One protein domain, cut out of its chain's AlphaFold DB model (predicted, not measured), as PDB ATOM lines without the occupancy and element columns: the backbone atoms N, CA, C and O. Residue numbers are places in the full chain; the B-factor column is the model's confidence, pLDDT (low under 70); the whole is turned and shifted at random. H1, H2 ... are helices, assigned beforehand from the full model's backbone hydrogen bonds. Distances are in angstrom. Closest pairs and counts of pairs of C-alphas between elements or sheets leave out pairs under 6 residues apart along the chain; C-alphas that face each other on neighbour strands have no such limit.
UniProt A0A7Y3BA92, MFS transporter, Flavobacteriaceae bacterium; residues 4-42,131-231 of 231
ATOM      1  N   GLY A   4     215.089 157.783 172.335       43.69
ATOM      2  CA  GLY A   4     213.750 158.312 172.009       43.69
ATOM      3  C   GLY A   4     213.664 159.812 171.699       43.69
ATOM      4  O   GLY A   4     212.788 160.236 170.953       43.69
ATOM      5  N   SER A   5     214.547 160.643 172.264       49.31
ATOM      6  CA  SER A   5     214.482 162.105 172.092       49.31
ATOM      7  C   SER A   5     215.165 162.590 170.812       49.31
ATOM      8  O   SER A   5     214.690 163.540 170.192       49.31
ATOM      9  N   THR A   6     216.246 161.928 170.392       52.78
ATOM     10  CA  THR A   6     217.042 162.302 169.210       52.78
ATOM     11  C   THR A   6     216.279 162.060 167.907       52.78
ATOM     12  O   THR A   6     216.349 162.883 166.999       52.78
ATOM     13  N   ASP A   7     215.478 160.992 167.842       62.44
ATOM     14  CA  ASP A   7     214.624 160.713 166.684       62.44
ATOM     15  C   ASP A   7     213.594 161.825 166.479       62.44
ATOM     16  O   ASP A   7     213.350 162.249 165.355       62.44
ATOM     17  N   SER A   8     213.031 162.366 167.563       68.62
ATOM     18  CA  SER A   8     212.018 163.419 167.468       68.62
ATOM     19  C   SER A   8     212.580 164.755 166.969       68.62
ATOM     20  O   SER A   8     211.955 165.387 166.120       68.62
ATOM     21  N   SER A   9     213.771 165.172 167.422       72.00
ATOM     22  CA  SER A   9     214.408 166.411 166.952       72.00
ATOM     23  C   SER A   9     214.947 166.273 165.526       72.00
ATOM     24  O   SER A   9     214.831 167.202 164.726       72.00
ATOM     25  N   PHE A  10     215.465 165.094 165.169       80.00
ATOM     26  CA  PHE A  10     215.890 164.791 163.805       80.00
ATOM     27  C   PHE A  10     214.703 164.735 162.830       80.00
ATOM     28  O   PHE A  10     214.746 165.359 161.769       80.00
ATOM     29  N   LEU A  11     213.604 164.069 163.204       84.94
ATOM     30  CA  LEU A  11     212.366 164.056 162.418       84.94
ATOM     31  C   LEU A  11     211.790 165.463 162.253       84.94
ATOM     32  O   LEU A  11     211.368 165.814 161.156       84.94
ATOM     33  N   GLN A  12     211.816 166.296 163.298       80.38
ATOM     34  CA  GLN A  12     211.403 167.698 163.190       80.38
ATOM     35  C   GLN A  12     212.252 168.462 162.170       80.38
ATOM     36  O   GLN A  12     211.693 169.169 161.333       80.38
ATOM     37  N   ALA A  13     213.577 168.286 162.171       84.19
ATOM     38  CA  ALA A  13     214.454 168.913 161.183       84.19
ATOM     39  C   ALA A  13     214.134 168.457 159.747       84.19
ATOM     40  O   ALA A  13     214.061 169.288 158.839       84.19
ATOM     41  N   ILE A  14     213.871 167.159 159.543       89.31
ATOM     42  CA  ILE A  14     213.434 166.622 158.245       89.31
ATOM     43  C   ILE A  14     212.104 167.245 157.817       89.31
ATOM     44  O   ILE A  14     211.977 167.694 156.680       89.31
ATOM     45  N   VAL A  15     211.117 167.298 158.715       88.75
ATOM     46  CA  VAL A  15     209.792 167.866 158.427       88.75
ATOM     47  C   VAL A  15     209.906 169.344 158.057       88.75
ATOM     48  O   VAL A  15     209.284 169.776 157.087       88.75
ATOM     49  N   VAL A  16     210.731 170.113 158.770       87.94
ATOM     50  CA  VAL A  16     211.013 171.520 158.451       87.94
ATOM     51  C   VAL A  16     211.659 171.655 157.067       87.94
ATOM     52  O   VAL A  16     211.207 172.466 156.258       87.94
ATOM     53  N   GLY A  17     212.665 170.831 156.755       89.50
ATOM     54  CA  GLY A  17     213.329 170.832 155.450       89.50
ATOM     55  C   GLY A  17     212.387 170.473 154.295       89.50
ATOM     56  O   GLY A  17     212.372 171.157 153.269       89.50
ATOM     57  N   LEU A  18     211.549 169.449 154.477       92.88
ATOM     58  CA  LEU A  18     210.550 169.036 153.488       92.88
ATOM     59  C   LEU A  18     209.476 170.111 153.290       92.88
ATOM     60  O   LEU A  18     209.109 170.408 152.155       92.88
ATOM     61  N   THR A  19     209.015 170.726 154.380       90.25
ATOM     62  CA  THR A  19     208.077 171.856 154.349       90.25
ATOM     63  C   THR A  19     208.654 172.987 153.501       90.25
ATOM     64  O   THR A  19     208.002 173.441 152.563       90.25
ATOM     65  N   ASN A  20     209.905 173.380 153.752       90.31
ATOM     66  CA  ASN A  20     210.578 174.413 152.970       90.31
ATOM     67  C   ASN A  20     210.627 174.065 151.471       90.31
ATOM     68  O   ASN A  20     210.294 174.901 150.633       90.31
ATOM     69  N   LEU A  21     210.984 172.823 151.126       91.62
ATOM     70  CA  LEU A  21     211.047 172.368 149.736       91.62
ATOM     71  C   LEU A  21     209.677 172.434 149.040       91.62
ATOM     72  O   LEU A  21     209.561 173.027 147.969       91.62
ATOM     73  N   VAL A  22     208.640 171.859 149.654       93.69
ATOM     74  CA  VAL A  22     207.279 171.824 149.092       93.69
ATOM     75  C   VAL A  22     206.753 173.239 148.873       93.69
ATOM     76  O   VAL A  22     206.271 173.562 147.787       93.69
ATOM     77  N   PHE A  23     206.892 174.109 149.872       92.12
ATOM     78  CA  PHE A  23     206.403 175.479 149.771       92.12
ATOM     79  C   PHE A  23     207.209 176.340 148.799       92.12
ATOM     80  O   PHE A  23     206.627 177.212 148.161       92.12
ATOM     81  N   THR A  24     208.494 176.047 148.595       90.38
ATOM     82  CA  THR A  24     209.291 176.693 147.540       90.38
ATOM     83  C   THR A  24     208.756 176.342 146.146       90.38
ATOM     84  O   THR A  24     208.629 177.219 145.298       90.38
ATOM     85  N   LEU A  25     208.369 175.084 145.896       90.62
ATOM     86  CA  LEU A  25     207.750 174.691 144.619       90.62
ATOM     87  C   LEU A  25     206.392 175.376 144.409       90.62
ATOM     88  O   LEU A  25     206.094 175.859 143.316       90.62
ATOM     89  N   VAL A  26     205.590 175.472 145.472       90.25
ATOM     90  CA  VAL A  26     204.327 176.225 145.456       90.25
ATOM     91  C   VAL A  26     204.579 177.707 145.162       90.25
ATOM     92  O   VAL A  26     203.818 178.311 144.407       90.25
ATOM     93  N   ALA A  27     205.661 178.284 145.688       87.88
ATOM     94  CA  ALA A  27     206.059 179.664 145.428       87.88
ATOM     95  C   ALA A  27     206.312 179.922 143.939       87.88
ATOM     96  O   ALA A  27     205.806 180.902 143.398       87.88
ATOM     97  N   ILE A  28     207.044 179.022 143.271       87.75
ATOM     98  CA  ILE A  28     207.343 179.116 141.831       87.75
ATOM     99  C   ILE A  28     206.050 179.120 141.011       87.75
ATOM    100  O   ILE A  28     205.940 179.840 140.028       87.75
ATOM    101  N   TRP A  29     205.037 178.361 141.422       87.81
ATOM    102  CA  TRP A  29     203.737 178.392 140.754       87.81
ATOM    103  C   TRP A  29     202.919 179.657 141.086       87.81
ATOM    104  O   TRP A  29     202.248 180.225 140.221       87.81
ATOM    105  N   LEU A  30     202.965 180.125 142.338       88.94
ATOM    106  CA  LEU A  30     202.205 181.294 142.793       88.94
ATOM    107  C   LEU A  30     202.764 182.625 142.287       88.94
ATOM    108  O   LEU A  30     201.978 183.549 142.070       88.94
ATOM    109  N   ILE A  31     204.080 182.744 142.094       87.25
ATOM    110  CA  ILE A  31     204.735 184.007 141.724       87.25
ATOM    111  C   ILE A  31     204.214 184.550 140.389       87.25
ATOM    112  O   ILE A  31     203.954 185.751 140.259       87.25
ATOM    113  N   ASP A  32     203.965 183.663 139.426       84.81
ATOM    114  CA  ASP A  32     203.436 184.023 138.114       84.81
ATOM    115  C   ASP A  32     201.933 184.305 138.166       84.81
ATOM    116  O   ASP A  32     201.417 185.157 137.434       84.81
ATOM    117  N   ARG A  33     201.201 183.662 139.083       87.62
ATOM    118  CA  ARG A  33     199.749 183.829 139.205       87.62
ATOM    119  C   ARG A  33     199.344 185.060 140.015       87.62
ATOM    120  O   ARG A  33     198.491 185.812 139.549       87.62
ATOM    121  N   LEU A  34     199.947 185.293 141.178       90.25
ATOM    122  CA  LEU A  34     199.583 186.385 142.091       90.25
ATOM    123  C   LEU A  34     200.398 187.664 141.869       90.25
ATOM    124  O   LEU A  34     199.866 188.750 142.072       90.25
ATOM    125  N   GLY A  35     201.647 187.549 141.415       89.19
ATOM    126  CA  GLY A  35     202.585 188.672 141.385       89.19
ATOM    127  C   GLY A  35     203.457 188.740 142.637       89.19
ATOM    128  O   GLY A  35     203.319 187.937 143.561       89.19
ATOM    129  N   ARG A  36     204.410 189.673 142.640       93.31
ATOM    130  CA  ARG A  36     205.513 189.699 143.609       93.31
ATOM    131  C   ARG A  36     205.093 190.417 144.891       93.31
ATOM    132  O   ARG A  36     205.296 189.896 145.987       93.31
ATOM    133  N   LYS A  37     204.448 191.584 144.778       92.75
ATOM    134  CA  LYS A  37     204.074 192.409 145.938       92.75
ATOM    135  C   LYS A  37     203.015 191.734 146.827       92.75
ATOM    136  O   LYS A  37     203.246 191.667 148.035       92.75
ATOM    137  N   PRO A  38     201.895 191.189 146.302       92.81
ATOM    138  CA  PRO A  38     200.920 190.467 147.119       92.81
ATOM    139  C   PRO A  38     201.529 189.257 147.824       92.81
ATOM    140  O   PRO A  38     201.226 189.012 148.987       92.81
ATOM    141  N   LEU A  39     202.419 188.523 147.147       93.56
ATOM    142  CA  LEU A  39     203.040 187.327 147.708       93.56
ATOM    143  C   LEU A  39     204.001 187.674 148.858       93.56
ATOM    144  O   LEU A  39     203.976 187.011 149.895       93.56
ATOM    145  N   LEU A  40     204.767 188.764 148.719       94.25
ATOM    146  CA  LEU A  40     205.584 189.321 149.804       94.25
ATOM    147  C   LEU A  40     204.732 189.769 150.997       94.25
ATOM    148  O   LEU A  40     205.083 189.457 152.134       94.25
ATOM    149  N   LEU A  41     203.602 190.447 150.767       95.56
ATOM    150  CA  LEU A  41     202.698 190.879 151.842       95.56
ATOM    151  C   LEU A  41     202.063 189.700 152.584       95.56
ATOM    152  O   LEU A  41     202.042 189.692 153.813       95.56
ATOM    153  N   ILE A  42     201.572 188.693 151.858       94.81
ATOM    154  CA  ILE A  42     200.957 187.502 152.456       94.81
ATOM    155  C   ILE A  42     201.981 186.751 153.308       94.81
ATOM    156  O   ILE A  42     201.711 186.439 154.467       94.81
ATOM    157  N   ALA A 131     204.218 177.149 164.973       95.94
ATOM    158  CA  ALA A 131     204.797 178.465 164.720       95.94
ATOM    159  C   ALA A 131     206.045 178.377 163.821       95.94
ATOM    160  O   ALA A 131     206.139 179.101 162.832       95.94
ATOM    161  N   ILE A 132     206.966 177.449 164.098       93.31
ATOM    162  CA  ILE A 132     208.167 177.232 163.274       93.31
ATOM    163  C   ILE A 132     207.787 176.825 161.847       93.31
ATOM    164  O   ILE A 132     208.298 177.399 160.887       93.31
ATOM    165  N   LEU A 133     206.875 175.862 161.687       93.81
ATOM    166  CA  LEU A 133     206.450 175.390 160.368       93.81
ATOM    167  C   LEU A 133     205.732 176.483 159.575       93.81
ATOM    168  O   LEU A 133     206.006 176.642 158.387       93.81
ATOM    169  N   LEU A 134     204.866 177.265 160.224       96.25
ATOM    170  CA  LEU A 134     204.203 178.405 159.599       96.25
ATOM    171  C   LEU A 134     205.223 179.457 159.156       96.25
ATOM    172  O   LEU A 134     205.133 179.943 158.030       96.25
ATOM    173  N   TYR A 135     206.208 179.780 159.998       96.06
ATOM    174  CA  TYR A 135     207.270 180.724 159.653       96.06
ATOM    175  C   TYR A 135     208.061 180.251 158.427       96.06
ATOM    176  O   TYR A 135     208.208 180.998 157.459       96.06
ATOM    177  N   VAL A 136     208.514 178.993 158.438       94.12
ATOM    178  CA  VAL A 136     209.302 178.394 157.350       94.12
ATOM    179  C   VAL A 136     208.499 178.326 156.054       94.12
ATOM    180  O   VAL A 136     208.992 178.749 155.013       94.12
ATOM    181  N   ALA A 137     207.251 177.860 156.109       93.81
ATOM    182  CA  ALA A 137     206.364 177.820 154.949       93.81
ATOM    183  C   ALA A 137     206.140 179.220 154.357       93.81
ATOM    184  O   ALA A 137     206.247 179.421 153.149       93.81
ATOM    185  N   SER A 138     205.886 180.212 155.211       95.06
ATOM    186  CA  SER A 138     205.627 181.592 154.787       95.06
ATOM    187  C   SER A 138     206.855 182.244 154.162       95.06
ATOM    188  O   SER A 138     206.741 182.927 153.142       95.06
ATOM    189  N   PHE A 139     208.038 181.996 154.731       93.69
ATOM    190  CA  PHE A 139     209.311 182.436 154.169       93.69
ATOM    191  C   PHE A 139     209.576 181.793 152.800       93.69
ATOM    192  O   PHE A 139     209.906 182.499 151.845       93.69
ATOM    193  N   ALA A 140     209.363 180.477 152.686       91.69
ATOM    194  CA  ALA A 140     209.568 179.709 151.458       91.69
ATOM    195  C   ALA A 140     208.660 180.168 150.303       91.69
ATOM    196  O   ALA A 140     209.099 180.197 149.157       91.69
ATOM    197  N   ILE A 141     207.415 180.565 150.600       92.12
ATOM    198  CA  ILE A 141     206.481 181.102 149.594       92.12
ATOM    199  C   ILE A 141     206.849 182.530 149.158       92.12
ATOM    200  O   ILE A 141     206.555 182.920 148.029       92.12
ATOM    201  N   SER A 142     207.447 183.330 150.043       90.44
ATOM    202  CA  SER A 142     207.585 184.777 149.850       90.44
ATOM    203  C   SER A 142     209.039 185.234 149.738       90.44
ATOM    204  O   SER A 142     209.603 185.235 148.648       90.44
ATOM    205  N   LEU A 143     209.651 185.643 150.850       85.50
ATOM    206  CA  LEU A 143     210.964 186.275 150.901       85.50
ATOM    207  C   LEU A 143     212.057 185.434 150.246       85.50
ATOM    208  O   LEU A 143     212.949 186.021 149.646       85.50
ATOM    209  N   GLY A 144     211.976 184.102 150.305       83.19
ATOM    210  CA  GLY A 144     212.949 183.219 149.664       83.19
ATOM    211  C   GLY A 144     213.083 183.492 148.158       83.19
ATOM    212  O   GLY A 144     214.069 184.086 147.738       83.19
ATOM    213  N   PRO A 145     212.123 183.078 147.319       87.25
ATOM    214  CA  PRO A 145     212.224 183.248 145.870       87.25
ATOM    215  C   PRO A 145     211.862 184.664 145.399       87.25
ATOM    216  O   PRO A 145     212.533 185.222 144.532       87.25
ATOM    217  N   VAL A 146     210.827 185.280 145.980       90.81
ATOM    218  CA  VAL A 146     210.235 186.512 145.438       90.81
ATOM    219  C   VAL A 146     211.169 187.707 145.585       90.81
ATOM    220  O   VAL A 146     211.220 188.544 144.688       90.81
ATOM    221  N   MET A 147     211.931 187.785 146.680       90.06
ATOM    222  CA  MET A 147     212.884 188.876 146.897       90.06
ATOM    223  C   MET A 147     213.945 188.910 145.793       90.06
ATOM    224  O   MET A 147     214.179 189.959 145.194       90.06
ATOM    225  N   TRP A 148     214.550 187.761 145.480       89.88
ATOM    226  CA  TRP A 148     215.593 187.671 144.459       89.88
ATOM    227  C   TRP A 148     215.050 187.896 143.049       89.88
ATOM    228  O   TRP A 148     215.685 188.595 142.257       89.88
ATOM    229  N   THR A 149     213.854 187.381 142.753       89.69
ATOM    230  CA  THR A 149     213.170 187.666 141.486       89.69
ATOM    231  C   THR A 149     212.907 189.162 141.332       89.69
ATOM    232  O   THR A 149     213.289 189.742 140.319       89.69
ATOM    233  N   LEU A 150     212.351 189.812 142.357       90.12
ATOM    234  CA  LEU A 150     212.027 191.239 142.336       90.12
ATOM    235  C   LEU A 150     213.274 192.117 142.145       90.12
ATOM    236  O   LEU A 150     213.260 193.024 141.317       90.12
ATOM    237  N   ILE A 151     214.381 191.816 142.831       88.81
ATOM    238  CA  ILE A 151     215.665 192.511 142.620       88.81
ATOM    239  C   ILE A 151     216.103 192.386 141.154       88.81
ATOM    240  O   ILE A 151     216.503 193.368 140.532       88.81
ATOM    241  N   SER A 152     215.998 191.191 140.569       87.94
ATOM    242  CA  SER A 152     216.401 190.969 139.177       87.94
ATOM    243  C   SER A 152     215.498 191.664 138.148       87.94
ATOM    244  O   SER A 152     215.950 191.907 137.027       87.94
ATOM    245  N   GLU A 153     214.255 191.982 138.513       88.19
ATOM    246  CA  GLU A 153     213.262 192.645 137.658       88.19
ATOM    247  C   GLU A 153     213.340 194.175 137.756       88.19
ATOM    248  O   GLU A 153     213.129 194.855 136.757       88.19
ATOM    249  N   ILE A 154     213.689 194.716 138.929       88.19
ATOM    250  CA  ILE A 154     213.764 196.165 139.170       88.19
ATOM    251  C   ILE A 154     215.032 196.787 138.575       88.19
ATOM    252  O   ILE A 154     215.003 197.928 138.117       88.19
ATOM    253  N   PHE A 155     216.163 196.075 138.603       87.81
ATOM    254  CA  PHE A 155     217.433 196.657 138.175       87.81
ATOM    255  C   PHE A 155     217.678 196.533 136.660       87.81
ATOM    256  O   PHE A 155     217.568 195.432 136.104       87.81
ATOM    257  N   PRO A 156     218.144 197.611 135.998       85.69
ATOM    258  CA  PRO A 156     218.509 197.580 134.589       85.69
ATOM    259  C   PRO A 156     219.640 196.595 134.300       85.69
ATOM    260  O   PRO A 156     220.590 196.465 135.078       85.69
ATOM    261  N   SER A 157     219.607 195.954 133.128       85.12
ATOM    262  CA  SER A 157     220.574 194.915 132.731       85.12
ATOM    263  C   SER A 157     222.042 195.349 132.826       85.12
ATOM    264  O   SER A 157     222.901 194.517 133.100       85.12
ATOM    265  N   LYS A 158     222.336 196.648 132.663       88.19
ATOM    266  CA  LYS A 158     223.698 197.206 132.739       88.19
ATOM    267  C   LYS A 158     224.297 197.176 134.151       88.19
ATOM    268  O   LYS A 158     225.504 197.018 134.284       88.19
ATOM    269  N   ILE A 159     223.473 197.334 135.191       90.00
ATOM    270  CA  ILE A 159     223.926 197.421 136.594       90.00
ATOM    271  C   ILE A 159     223.464 196.243 137.453       90.00
ATOM    272  O   ILE A 159     223.869 196.131 138.609       90.00
ATOM    273  N   LYS A 160     222.644 195.345 136.896       89.38
ATOM    274  CA  LYS A 160     222.013 194.227 137.608       89.38
ATOM    275  C   LYS A 160     223.002 193.380 138.408       89.38
ATOM    276  O   LYS A 160     222.750 193.096 139.573       89.38
ATOM    277  N   GLY A 161     224.148 193.028 137.820       91.00
ATOM    278  CA  GLY A 161     225.174 192.235 138.512       91.00
ATOM    279  C   GLY A 161     225.755 192.940 139.745       91.00
ATOM    280  O   GLY A 161     225.910 192.322 140.799       91.00
ATOM    281  N   ILE A 162     226.014 194.248 139.641       93.38
ATOM    282  CA  ILE A 162     226.513 195.065 140.757       93.38
ATOM    283  C   ILE A 162     225.430 195.184 141.834       93.38
ATOM    284  O   ILE A 162     225.706 194.949 143.006       93.38
ATOM    285  N   ALA A 163     224.189 195.476 141.439       91.50
ATOM    286  CA  ALA A 163     223.070 195.623 142.364       91.50
ATOM    287  C   ALA A 163     222.806 194.341 143.172       91.50
ATOM    288  O   ALA A 163     222.724 194.396 144.397       91.50
ATOM    289  N   ILE A 164     222.757 193.180 142.509       92.06
ATOM    290  CA  ILE A 164     222.595 191.875 143.171       92.06
ATOM    291  C   ILE A 164     223.736 191.624 144.165       92.06
ATOM    292  O   ILE A 164     223.484 191.162 145.276       92.06
ATOM    293  N   SER A 165     224.974 191.970 143.802       94.19
ATOM    294  CA  SER A 165     226.139 191.792 144.679       94.19
ATOM    295  C   SER A 165     226.063 192.679 145.925       94.19
ATOM    296  O   SER A 165     226.303 192.205 147.033       94.19
ATOM    297  N   VAL A 166     225.677 193.950 145.768       95.75
ATOM    298  CA  VAL A 166     225.501 194.890 146.888       95.75
ATOM    299  C   VAL A 166     224.373 194.431 147.811       95.75
ATOM    300  O   VAL A 166     224.561 194.382 149.028       95.75
ATOM    301  N   VAL A 167     223.224 194.031 147.259       93.81
ATOM    302  CA  VAL A 167     222.119 193.488 148.061       93.81
ATOM    303  C   VAL A 167     222.545 192.211 148.784       93.81
ATOM    304  O   VAL A 167     222.279 192.068 149.974       93.81
ATOM    305  N   GLY A 168     223.263 191.312 148.106       94.50
ATOM    306  CA  GLY A 168     223.805 190.092 148.704       94.50
ATOM    307  C   GLY A 168     224.783 190.362 149.847       94.50
ATOM    308  O   GLY A 168     224.724 189.678 150.872       94.50
ATOM    309  N   PHE A 169     225.628 191.388 149.720       97.19
ATOM    310  CA  PHE A 169     226.525 191.826 150.786       97.19
ATOM    311  C   PHE A 169     225.747 192.300 152.019       97.19
ATOM    312  O   PHE A 169     225.982 191.789 153.113       97.19
ATOM    313  N   PHE A 170     224.780 193.208 151.854       96.62
ATOM    314  CA  PHE A 170     223.966 193.686 152.979       96.62
ATOM    315  C   PHE A 170     223.103 192.580 153.588       96.62
ATOM    316  O   PHE A 170     223.017 192.483 154.809       96.62
ATOM    317  N   ASN A 171     222.524 191.703 152.767       94.75
ATOM    318  CA  ASN A 171     221.790 190.533 153.243       94.75
ATOM    319  C   ASN A 171     222.678 189.632 154.113       94.75
ATOM    320  O   ASN A 171     222.269 189.202 155.193       94.75
ATOM    321  N   SER A 172     223.912 189.380 153.671       96.88
ATOM    322  CA  SER A 172     224.878 188.568 154.417       96.88
ATOM    323  C   SER A 172     225.322 189.257 155.706       96.88
ATOM    324  O   SER A 172     225.402 188.608 156.746       96.88
ATOM    325  N   LEU A 173     225.549 190.573 155.665       97.69
ATOM    326  CA  LEU A 173     225.916 191.371 156.833       97.69
ATOM    327  C   LEU A 173     224.811 191.346 157.897       97.69
ATOM    328  O   LEU A 173     225.090 191.047 159.053       97.69
ATOM    329  N   VAL A 174     223.557 191.587 157.504       95.94
ATOM    330  CA  VAL A 174     222.404 191.516 158.415       95.94
ATOM    331  C   VAL A 174     222.243 190.103 158.973       95.94
ATOM    332  O   VAL A 174     222.056 189.944 160.177       95.94
ATOM    333  N   SER A 175     222.379 189.072 158.133       95.12
ATOM    334  CA  SER A 175     222.300 187.671 158.569       95.12
ATOM    335  C   SER A 175     223.386 187.329 159.594       95.12
ATOM    336  O   SER A 175     223.106 186.682 160.605       95.12
ATOM    337  N   PHE A 176     224.614 187.804 159.376       97.38
ATOM    338  CA  PHE A 176     225.712 187.657 160.326       97.38
ATOM    339  C   PHE A 176     225.405 188.374 161.644       97.38
ATOM    340  O   PHE A 176     225.498 187.756 162.703       97.38
ATOM    341  N   SER A 177     224.973 189.638 161.591       97.06
ATOM    342  CA  SER A 177     224.611 190.410 162.784       97.06
ATOM    343  C   SER A 177     223.513 189.727 163.595       97.06
ATOM    344  O   SER A 177     223.684 189.537 164.794       97.06
ATOM    345  N   VAL A 178     222.428 189.287 162.949       96.38
ATOM    346  CA  VAL A 178     221.340 188.550 163.610       96.38
ATOM    347  C   VAL A 178     221.864 187.264 164.247       96.38
ATOM    348  O   VAL A 178     221.555 186.996 165.401       96.38
ATOM    349  N   THR A 179     222.716 186.509 163.552       95.19
ATOM    350  CA  THR A 179     223.297 185.265 164.088       95.19
ATOM    351  C   THR A 179     224.130 185.501 165.354       95.19
ATOM    352  O   THR A 179     224.138 184.652 166.242       95.19
ATOM    353  N   GLN A 180     224.812 186.646 165.468       95.31
ATOM    354  CA  GLN A 180     225.592 186.995 166.663       95.31
ATOM    355  C   GLN A 180     224.737 187.592 167.787       95.31
ATOM    356  O   GLN A 180     224.968 187.310 168.962       95.31
ATOM    357  N   VAL A 181     223.752 188.421 167.439       95.69
ATOM    358  CA  VAL A 181     222.897 189.123 168.406       95.69
ATOM    359  C   VAL A 181     221.858 188.182 169.016       95.69
ATOM    360  O   VAL A 181     221.606 188.253 170.216       95.69
ATOM    361  N   PHE A 182     221.320 187.237 168.245       94.06
ATOM    362  CA  PHE A 182     220.232 186.362 168.684       94.06
ATOM    363  C   PHE A 182     220.559 185.532 169.948       94.06
ATOM    364  O   PHE A 182     219.765 185.553 170.892       94.06
ATOM    365  N   PRO A 183     221.727 184.859 170.074       91.56
ATOM    366  CA  PRO A 183     222.088 184.164 171.316       91.56
ATOM    367  C   PRO A 183     222.221 185.104 172.521       91.56
ATOM    368  O   PRO A 183     221.900 184.728 173.654       91.56
ATOM    369  N   TRP A 184     222.696 186.332 172.286       90.69
ATOM    370  CA  TRP A 184     222.799 187.354 173.321       90.69
ATOM    371  C   TRP A 184     221.411 187.827 173.772       90.69
ATOM    372  O   TRP A 184     221.180 187.936 174.978       90.69
ATOM    373  N   GLU A 185     220.469 188.026 172.848       92.75
ATOM    374  CA  GLU A 185     219.079 188.367 173.166       92.75
ATOM    375  C   GLU A 185     218.403 187.249 173.965       92.75
ATOM    376  O   GLU A 185     217.854 187.518 175.030       92.75
ATOM    377  N   LEU A 186     218.517 185.987 173.534       88.50
ATOM    378  CA  LEU A 186     217.939 184.854 174.266       88.50
ATOM    379  C   LEU A 186     218.484 184.740 175.693       88.50
ATOM    380  O   LEU A 186     217.740 184.453 176.634       88.50
ATOM    381  N   SER A 187     219.782 184.991 175.865       84.44
ATOM    382  CA  SER A 187     220.419 184.924 177.178       84.44
ATOM    383  C   SER A 187     220.001 186.090 178.077       84.44
ATOM    384  O   SER A 187     219.841 185.899 179.277       84.44
ATOM    385  N   ASN A 188     219.851 187.309 177.553       85.75
ATOM    386  CA  ASN A 188     219.659 188.507 178.383       85.75
ATOM    387  C   ASN A 188     218.211 188.992 178.453       85.75
ATOM    388  O   ASN A 188     217.754 189.361 179.529       85.75
ATOM    389  N   LEU A 189     217.501 188.974 177.329       89.44
ATOM    390  CA  LEU A 189     216.111 189.418 177.209       89.44
ATOM    391  C   LEU A 189     215.122 188.256 177.370       89.44
ATOM    392  O   LEU A 189     213.978 188.465 177.769       89.44
ATOM    393  N   GLY A 190     215.575 187.031 177.094       88.69
ATOM    394  CA  GLY A 190     214.740 185.836 177.111       88.69
ATOM    395  C   GLY A 190     213.901 185.675 175.839       88.69
ATOM    396  O   GLY A 190     213.663 186.639 175.109       88.69
ATOM    397  N   PRO A 191     213.417 184.452 175.566       91.19
ATOM    398  CA  PRO A 191     212.789 184.106 174.295       91.19
ATOM    399  C   PRO A 191     211.544 184.943 173.999       91.19
ATOM    400  O   PRO A 191     211.373 185.388 172.869       91.19
ATOM    401  N   THR A 192     210.705 185.227 174.999       93.00
ATOM    402  CA  THR A 192     209.485 186.028 174.821       93.00
ATOM    403  C   THR A 192     209.784 187.406 174.233       93.00
ATOM    404  O   THR A 192     209.187 187.793 173.233       93.00
ATOM    405  N   VAL A 193     210.735 188.137 174.820       94.19
ATOM    406  CA  VAL A 193     211.091 189.486 174.357       94.19
ATOM    407  C   VAL A 193     211.825 189.414 173.021       94.19
ATOM    408  O   VAL A 193     211.520 190.196 172.125       94.19
ATOM    409  N   THR A 194     212.732 188.447 172.852       95.38
ATOM    410  CA  THR A 194     213.441 188.215 171.588       95.38
ATOM    411  C   THR A 194     212.461 188.029 170.429       95.38
ATOM    412  O   THR A 194     212.475 188.805 169.477       95.38
ATOM    413  N   PHE A 195     211.551 187.053 170.511       95.94
ATOM    414  CA  PHE A 195     210.588 186.804 169.436       95.94
ATOM    415  C   PHE A 195     209.611 187.972 169.232       95.94
ATOM    416  O   PHE A 195     209.228 188.229 168.089       95.94
ATOM    417  N   ALA A 196     209.277 188.735 170.280       97.25
ATOM    418  CA  ALA A 196     208.468 189.948 170.156       97.25
ATOM    419  C   ALA A 196     209.182 191.053 169.355       97.25
ATOM    420  O   ALA A 196     208.552 191.708 168.523       97.25
ATOM    421  N   ILE A 197     210.494 191.235 169.553       97.69
ATOM    422  CA  ILE A 197     211.315 192.168 168.764       97.69
ATOM    423  C   ILE A 197     211.282 191.766 167.286       97.69
ATOM    424  O   ILE A 197     210.990 192.602 166.430       97.69
ATOM    425  N   TYR A 198     211.497 190.486 166.968       96.94
ATOM    426  CA  TYR A 198     211.417 190.016 165.581       96.94
ATOM    427  C   TYR A 198     210.006 190.133 164.996       96.94
ATOM    428  O   TYR A 198     209.872 190.462 163.819       96.94
ATOM    429  N   ALA A 199     208.951 189.911 165.789       98.00
ATOM    430  CA  ALA A 199     207.572 190.120 165.348       98.00
ATOM    431  C   ALA A 199     207.322 191.591 164.980       98.00
ATOM    432  O   ALA A 199     206.738 191.874 163.935       98.00
ATOM    433  N   LEU A 200     207.825 192.529 165.790       98.06
ATOM    434  CA  LEU A 200     207.752 193.961 165.505       98.06
ATOM    435  C   LEU A 200     208.536 194.328 164.238       98.06
ATOM    436  O   LEU A 200     208.015 195.042 163.384       98.06
ATOM    437  N   LEU A 201     209.760 193.819 164.081       97.06
ATOM    438  CA  LEU A 201     210.562 194.035 162.873       97.06
ATOM    439  C   LEU A 201     209.869 193.468 161.626       97.06
ATOM    440  O   LEU A 201     209.848 194.120 160.583       97.06
ATOM    441  N   SER A 202     209.253 192.288 161.737       96.56
ATOM    442  CA  SER A 202     208.474 191.678 160.657       96.56
ATOM    443  C   SER A 202     207.242 192.517 160.308       96.56
ATOM    444  O   SER A 202     206.975 192.752 159.131       96.56
ATOM    445  N   PHE A 203     206.558 193.081 161.305       97.50
ATOM    446  CA  PHE A 203     205.449 194.003 161.080       97.50
ATOM    447  C   PHE A 203     205.892 195.302 160.386       97.50
ATOM    448  O   PHE A 203     205.251 195.755 159.438       97.50
ATOM    449  N   ILE A 204     207.027 195.879 160.790       97.56
ATOM    450  CA  ILE A 204     207.625 197.032 160.100       97.56
ATOM    451  C   ILE A 204     207.961 196.666 158.645       97.56
ATOM    452  O   ILE A 204     207.723 197.470 157.742       97.56
ATOM    453  N   ALA A 205     208.440 195.445 158.391       94.50
ATOM    454  CA  ALA A 205     208.684 194.961 157.037       94.50
ATOM    455  C   ALA A 205     207.390 194.873 156.205       94.50
ATOM    456  O   ALA A 205     207.417 195.237 155.032       94.50
ATOM    457  N   ILE A 206     206.247 194.492 156.791       96.44
ATOM    458  CA  ILE A 206     204.940 194.541 156.103       96.44
ATOM    459  C   ILE A 206     204.627 195.971 155.655       96.44
ATOM    460  O   ILE A 206     204.276 196.190 154.494       96.44
ATOM    461  N   LEU A 207     204.781 196.954 156.549       96.94
ATOM    462  CA  LEU A 207     204.540 198.365 156.225       96.94
ATOM    463  C   LEU A 207     205.485 198.857 155.122       96.94
ATOM    464  O   LEU A 207     205.061 199.573 154.212       96.94
ATOM    465  N   PHE A 208     206.751 198.437 155.175       95.25
ATOM    466  CA  PHE A 208     207.738 198.745 154.150       95.25
ATOM    467  C   PHE A 208     207.345 198.155 152.789       95.25
ATOM    468  O   PHE A 208     207.312 198.881 151.797       95.25
ATOM    469  N   VAL A 209     206.981 196.870 152.730       94.31
ATOM    470  CA  VAL A 209     206.544 196.210 151.490       94.31
ATOM    471  C   VAL A 209     205.275 196.864 150.947       94.31
ATOM    472  O   VAL A 209     205.167 197.125 149.750       94.31
ATOM    473  N   TYR A 210     204.318 197.178 151.816       94.25
ATOM    474  CA  TYR A 210     203.076 197.824 151.407       94.25
ATOM    475  C   TYR A 210     203.340 199.184 150.748       94.25
ATOM    476  O   TYR A 210     202.783 199.465 149.681       94.25
ATOM    477  N   LYS A 211     204.218 199.995 151.349       92.75
ATOM    478  CA  LYS A 211     204.476 201.372 150.921       92.75
ATOM    479  C   LYS A 211     205.481 201.494 149.774       92.75
ATOM    480  O   LYS A 211     205.224 202.257 148.851       92.75
ATOM    481  N   TYR A 212     206.602 200.775 149.826       90.44
ATOM    482  CA  TYR A 212     207.755 201.017 148.947       90.44
ATOM    483  C   TYR A 212     207.950 199.967 147.856       90.44
ATOM    484  O   TYR A 212     208.546 200.266 146.825       90.44
ATOM    485  N   VAL A 213     207.460 198.738 148.042       90.12
ATOM    486  CA  VAL A 213     207.605 197.706 147.007       90.12
ATOM    487  C   VAL A 213     206.552 197.925 145.925       90.12
ATOM    488  O   VAL A 213     205.363 198.095 146.215       90.12
ATOM    489  N   ILE A 214     206.990 197.914 144.668       88.06
ATOM    490  CA  ILE A 214     206.126 198.002 143.489       88.06
ATOM    491  C   ILE A 214     205.847 196.610 142.920       88.06
ATOM    492  O   ILE A 214     206.648 195.690 143.064       88.06
ATOM    493  N   GLU A 215     204.692 196.449 142.275       90.81
ATOM    494  CA  GLU A 215     204.401 195.227 141.526       90.81
ATOM    495  C   GLU A 215     205.122 195.258 140.174       90.81
ATOM    496  O   GLU A 215     204.991 196.238 139.428       90.81
ATOM    497  N   THR A 216     205.844 194.177 139.882       88.75
ATOM    498  CA  THR A 216     206.667 193.980 138.680       88.75
ATOM    499  C   THR A 216     206.044 193.006 137.682       88.75
ATOM    500  O   THR A 216     206.447 192.973 136.521       88.75
ATOM    501  N   LYS A 217     205.031 192.230 138.090       86.31
ATOM    502  CA  LYS A 217     204.362 191.265 137.220       86.31
ATOM    503  C   LYS A 217     203.804 191.933 135.960       86.31
ATOM    504  O   LYS A 217     202.948 192.812 136.038       86.31
ATOM    505  N   GLY A 218     204.230 191.417 134.806       80.19
ATOM    506  CA  GLY A 218     203.702 191.797 133.494       80.19
ATOM    507  C   GLY A 218     204.144 193.173 132.998       80.19
ATOM    508  O   GLY A 218     203.588 193.629 132.007       80.19
ATOM    509  N   LYS A 219     205.110 193.816 133.667       83.06
ATOM    510  CA  LYS A 219     205.663 195.109 133.254       83.06
ATOM    511  C   LYS A 219     206.989 194.946 132.533       83.06
ATOM    512  O   LYS A 219     207.778 194.060 132.873       83.06
ATOM    513  N   THR A 220     207.251 195.814 131.564       84.06
ATOM    514  CA  THR A 220     208.577 195.905 130.941       84.06
ATOM    515  C   THR A 220     209.555 196.645 131.859       84.06
ATOM    516  O   THR A 220     209.157 197.348 132.790       84.06
ATOM    517  N   LEU A 221     210.859 196.503 131.603       77.56
ATOM    518  CA  LEU A 221     211.884 197.231 132.357       77.56
ATOM    519  C   LEU A 221     211.717 198.755 132.209       77.56
ATOM    520  O   LEU A 221     211.875 199.484 133.180       77.56
ATOM    521  N   GLU A 222     211.345 199.219 131.017       75.75
ATOM    522  CA  GLU A 222     211.127 200.639 130.709       75.75
ATOM    523  C   GLU A 222     209.935 201.207 131.498       75.75
ATOM    524  O   GLU A 222     210.039 202.273 132.103       75.75
ATOM    525  N   GLU A 223     208.827 200.461 131.578       79.00
ATOM    526  CA  GLU A 223     207.661 200.826 132.396       79.00
ATOM    527  C   GLU A 223     208.000 200.884 133.893       79.00
ATOM    528  O   GLU A 223     207.476 201.726 134.631       79.00
ATOM    529  N   LEU A 224     208.877 199.988 134.361       80.50
ATOM    530  CA  LEU A 224     209.353 199.991 135.742       80.50
ATOM    531  C   LEU A 224     210.244 201.202 136.025       80.50
ATOM    532  O   LEU A 224     210.019 201.874 137.032       80.50
ATOM    533  N   GLU A 225     211.190 201.515 135.138       74.94
ATOM    534  CA  GLU A 225     212.052 202.695 135.247       74.94
ATOM    535  C   GLU A 225     211.226 203.988 135.309       74.94
ATOM    536  O   GLU A 225     211.417 204.785 136.229       74.94
ATOM    537  N   GLU A 226     210.237 204.170 134.424       75.31
ATOM    538  CA  GLU A 226     209.342 205.334 134.487       75.31
ATOM    539  C   GLU A 226     208.556 205.402 135.802       75.31
ATOM    540  O   GLU A 226     208.391 206.482 136.377       75.31
ATOM    541  N   SER A 227     208.076 204.257 136.299       73.88
ATOM    542  CA  SER A 227     207.315 204.205 137.551       73.88
ATOM    543  C   SER A 227     208.161 204.538 138.782       73.88
ATOM    544  O   SER A 227     207.644 205.131 139.723       73.88
ATOM    545  N   LEU A 228     209.454 204.202 138.764       74.38
ATOM    546  CA  LEU A 228     210.395 204.474 139.852       74.38
ATOM    547  C   LEU A 228     210.919 205.912 139.829       74.38
ATOM    548  O   LEU A 228     211.253 206.444 140.879       74.38
ATOM    549  N   ILE A 229     210.979 206.547 138.655       70.81
ATOM    550  CA  ILE A 229     211.371 207.959 138.515       70.81
ATOM    551  C   ILE A 229     210.229 208.902 138.937       70.81
ATOM    552  O   ILE A 229     210.485 210.026 139.366       70.81
ATOM    553  N   ARG A 230     208.966 208.467 138.806       59.16
ATOM    554  CA  ARG A 230     207.773 209.266 139.152       59.16
ATOM    555  C   ARG A 230     207.260 209.077 140.590       59.16
ATOM    556  O   ARG A 230     206.363 209.827 140.976       59.16
ATOM    557  N   ALA A 231     207.759 208.087 141.334       54.59
ATOM    558  CA  ALA A 231     207.338 207.747 142.704       54.59
ATOM    559  C   ALA A 231     208.212 208.423 143.771       54.59
ATOM    560  O   ALA A 231     207.654 208.753 144.843       54.59
TER     561      ALA A 231
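AT A GLANCE: This is residues 4 to 42 and 131 to 231 of the 231 residues of the protein "MFS transporter" of Flavobacteriaceae bacterium (UniProt A0A7Y3BA92). The model is a loose, open frame of helices: the long H5 and H6 make a V, closed near residues 182 to 194, while the long H1, with H3 packed on it, forms a separate side across an empty middle. The short H2 and H4 lie between H1 and the open end of that V, H7 sits crosswise at the same end, and residues 4 to 11 of H1 stick out at the opposite end. The printed part has 140 residues with seven named helices, H1 to H7 in chain order, and no named strand; the class is all helix. It is loose, with a radius of gyration of the C-alphas of 17.8 A, and elongated, spanning 58 by 33 by 26 A.

HOW THE PARTS SIT: Start with H1, residues 4 to 34, and look beside its residues 16 to 27 for H3, residues 131 to 141: they touch, closest at the C-alphas of Ala 27 and Ile 141, 4.4 A, at a shallow tilt of 33 degrees, only just short of steep, the same way. Next find the hub, H4, residues 143 to 154, which touches four helices. Its residues 144 to 146 touch H1, closest at the C-alphas of Ile 31 and Val 146, 7.1 A. H2, residues 36 to 42, touches H4, closest at the C-alphas of Arg 36 and Val 146, 6.0 A, opposite ways at a shallow tilt of 29 degrees. H5, residues 160 to 188, only just touches H4, with 3 pairs of C-alphas within 8 A, the closest those of Ser 152 and Lys 160, 6.7 A; the two form a helical hairpin. H6, residues 190 to 212, makes another helical hairpin with H5, closest at the C-alphas of Glu 185 and Thr 194, 5.9 A, at a shallow tilt of 26 degrees. Residues 206 to 210 of H6 touch H2, closest at the C-alphas of Leu 41 and Ile 206, 6.0 A. H7, residues 221 to 229, touches H4, closest at the C-alphas of Ile 154 and Leu 224, 6.8 A, about perpendicular at 90 degrees. Among the pairs that are apart are H1 and H5, H3 and H6. Every O i to N i+4 pair is within hydrogen-bond range in H2, H3, H6 and H7; the counts are 24 of 27 in H1, 6 of 8 in H4 and 23 of 25 in H5.

IN THESE COORDINATES: Find C-alpha 4 at (213.750, 158.312, 172.009); from there H1 runs 43.4 A, with a kink of 34 degrees near residue 28. H5 begins at C-alpha 160, (222.013, 194.227, 137.608), and runs 41.2 A, with a kink of 28 degrees near residue 181. H6 measures 32.7 A, and H7 ends at C-alpha 229, (211.371, 207.959, 138.515).

THE WHOLE: The C-alphas of Gly 4 and Arg 230 are the two farthest apart, 60.9 A. Residues 43 to 130 are not printed, and C-alphas 42 and 131 stand 15.7 A apart across that cut. Of the links that are printed whole, none is long. The pLDDT is under 70 at residues 4 to 8 and 230 to 231.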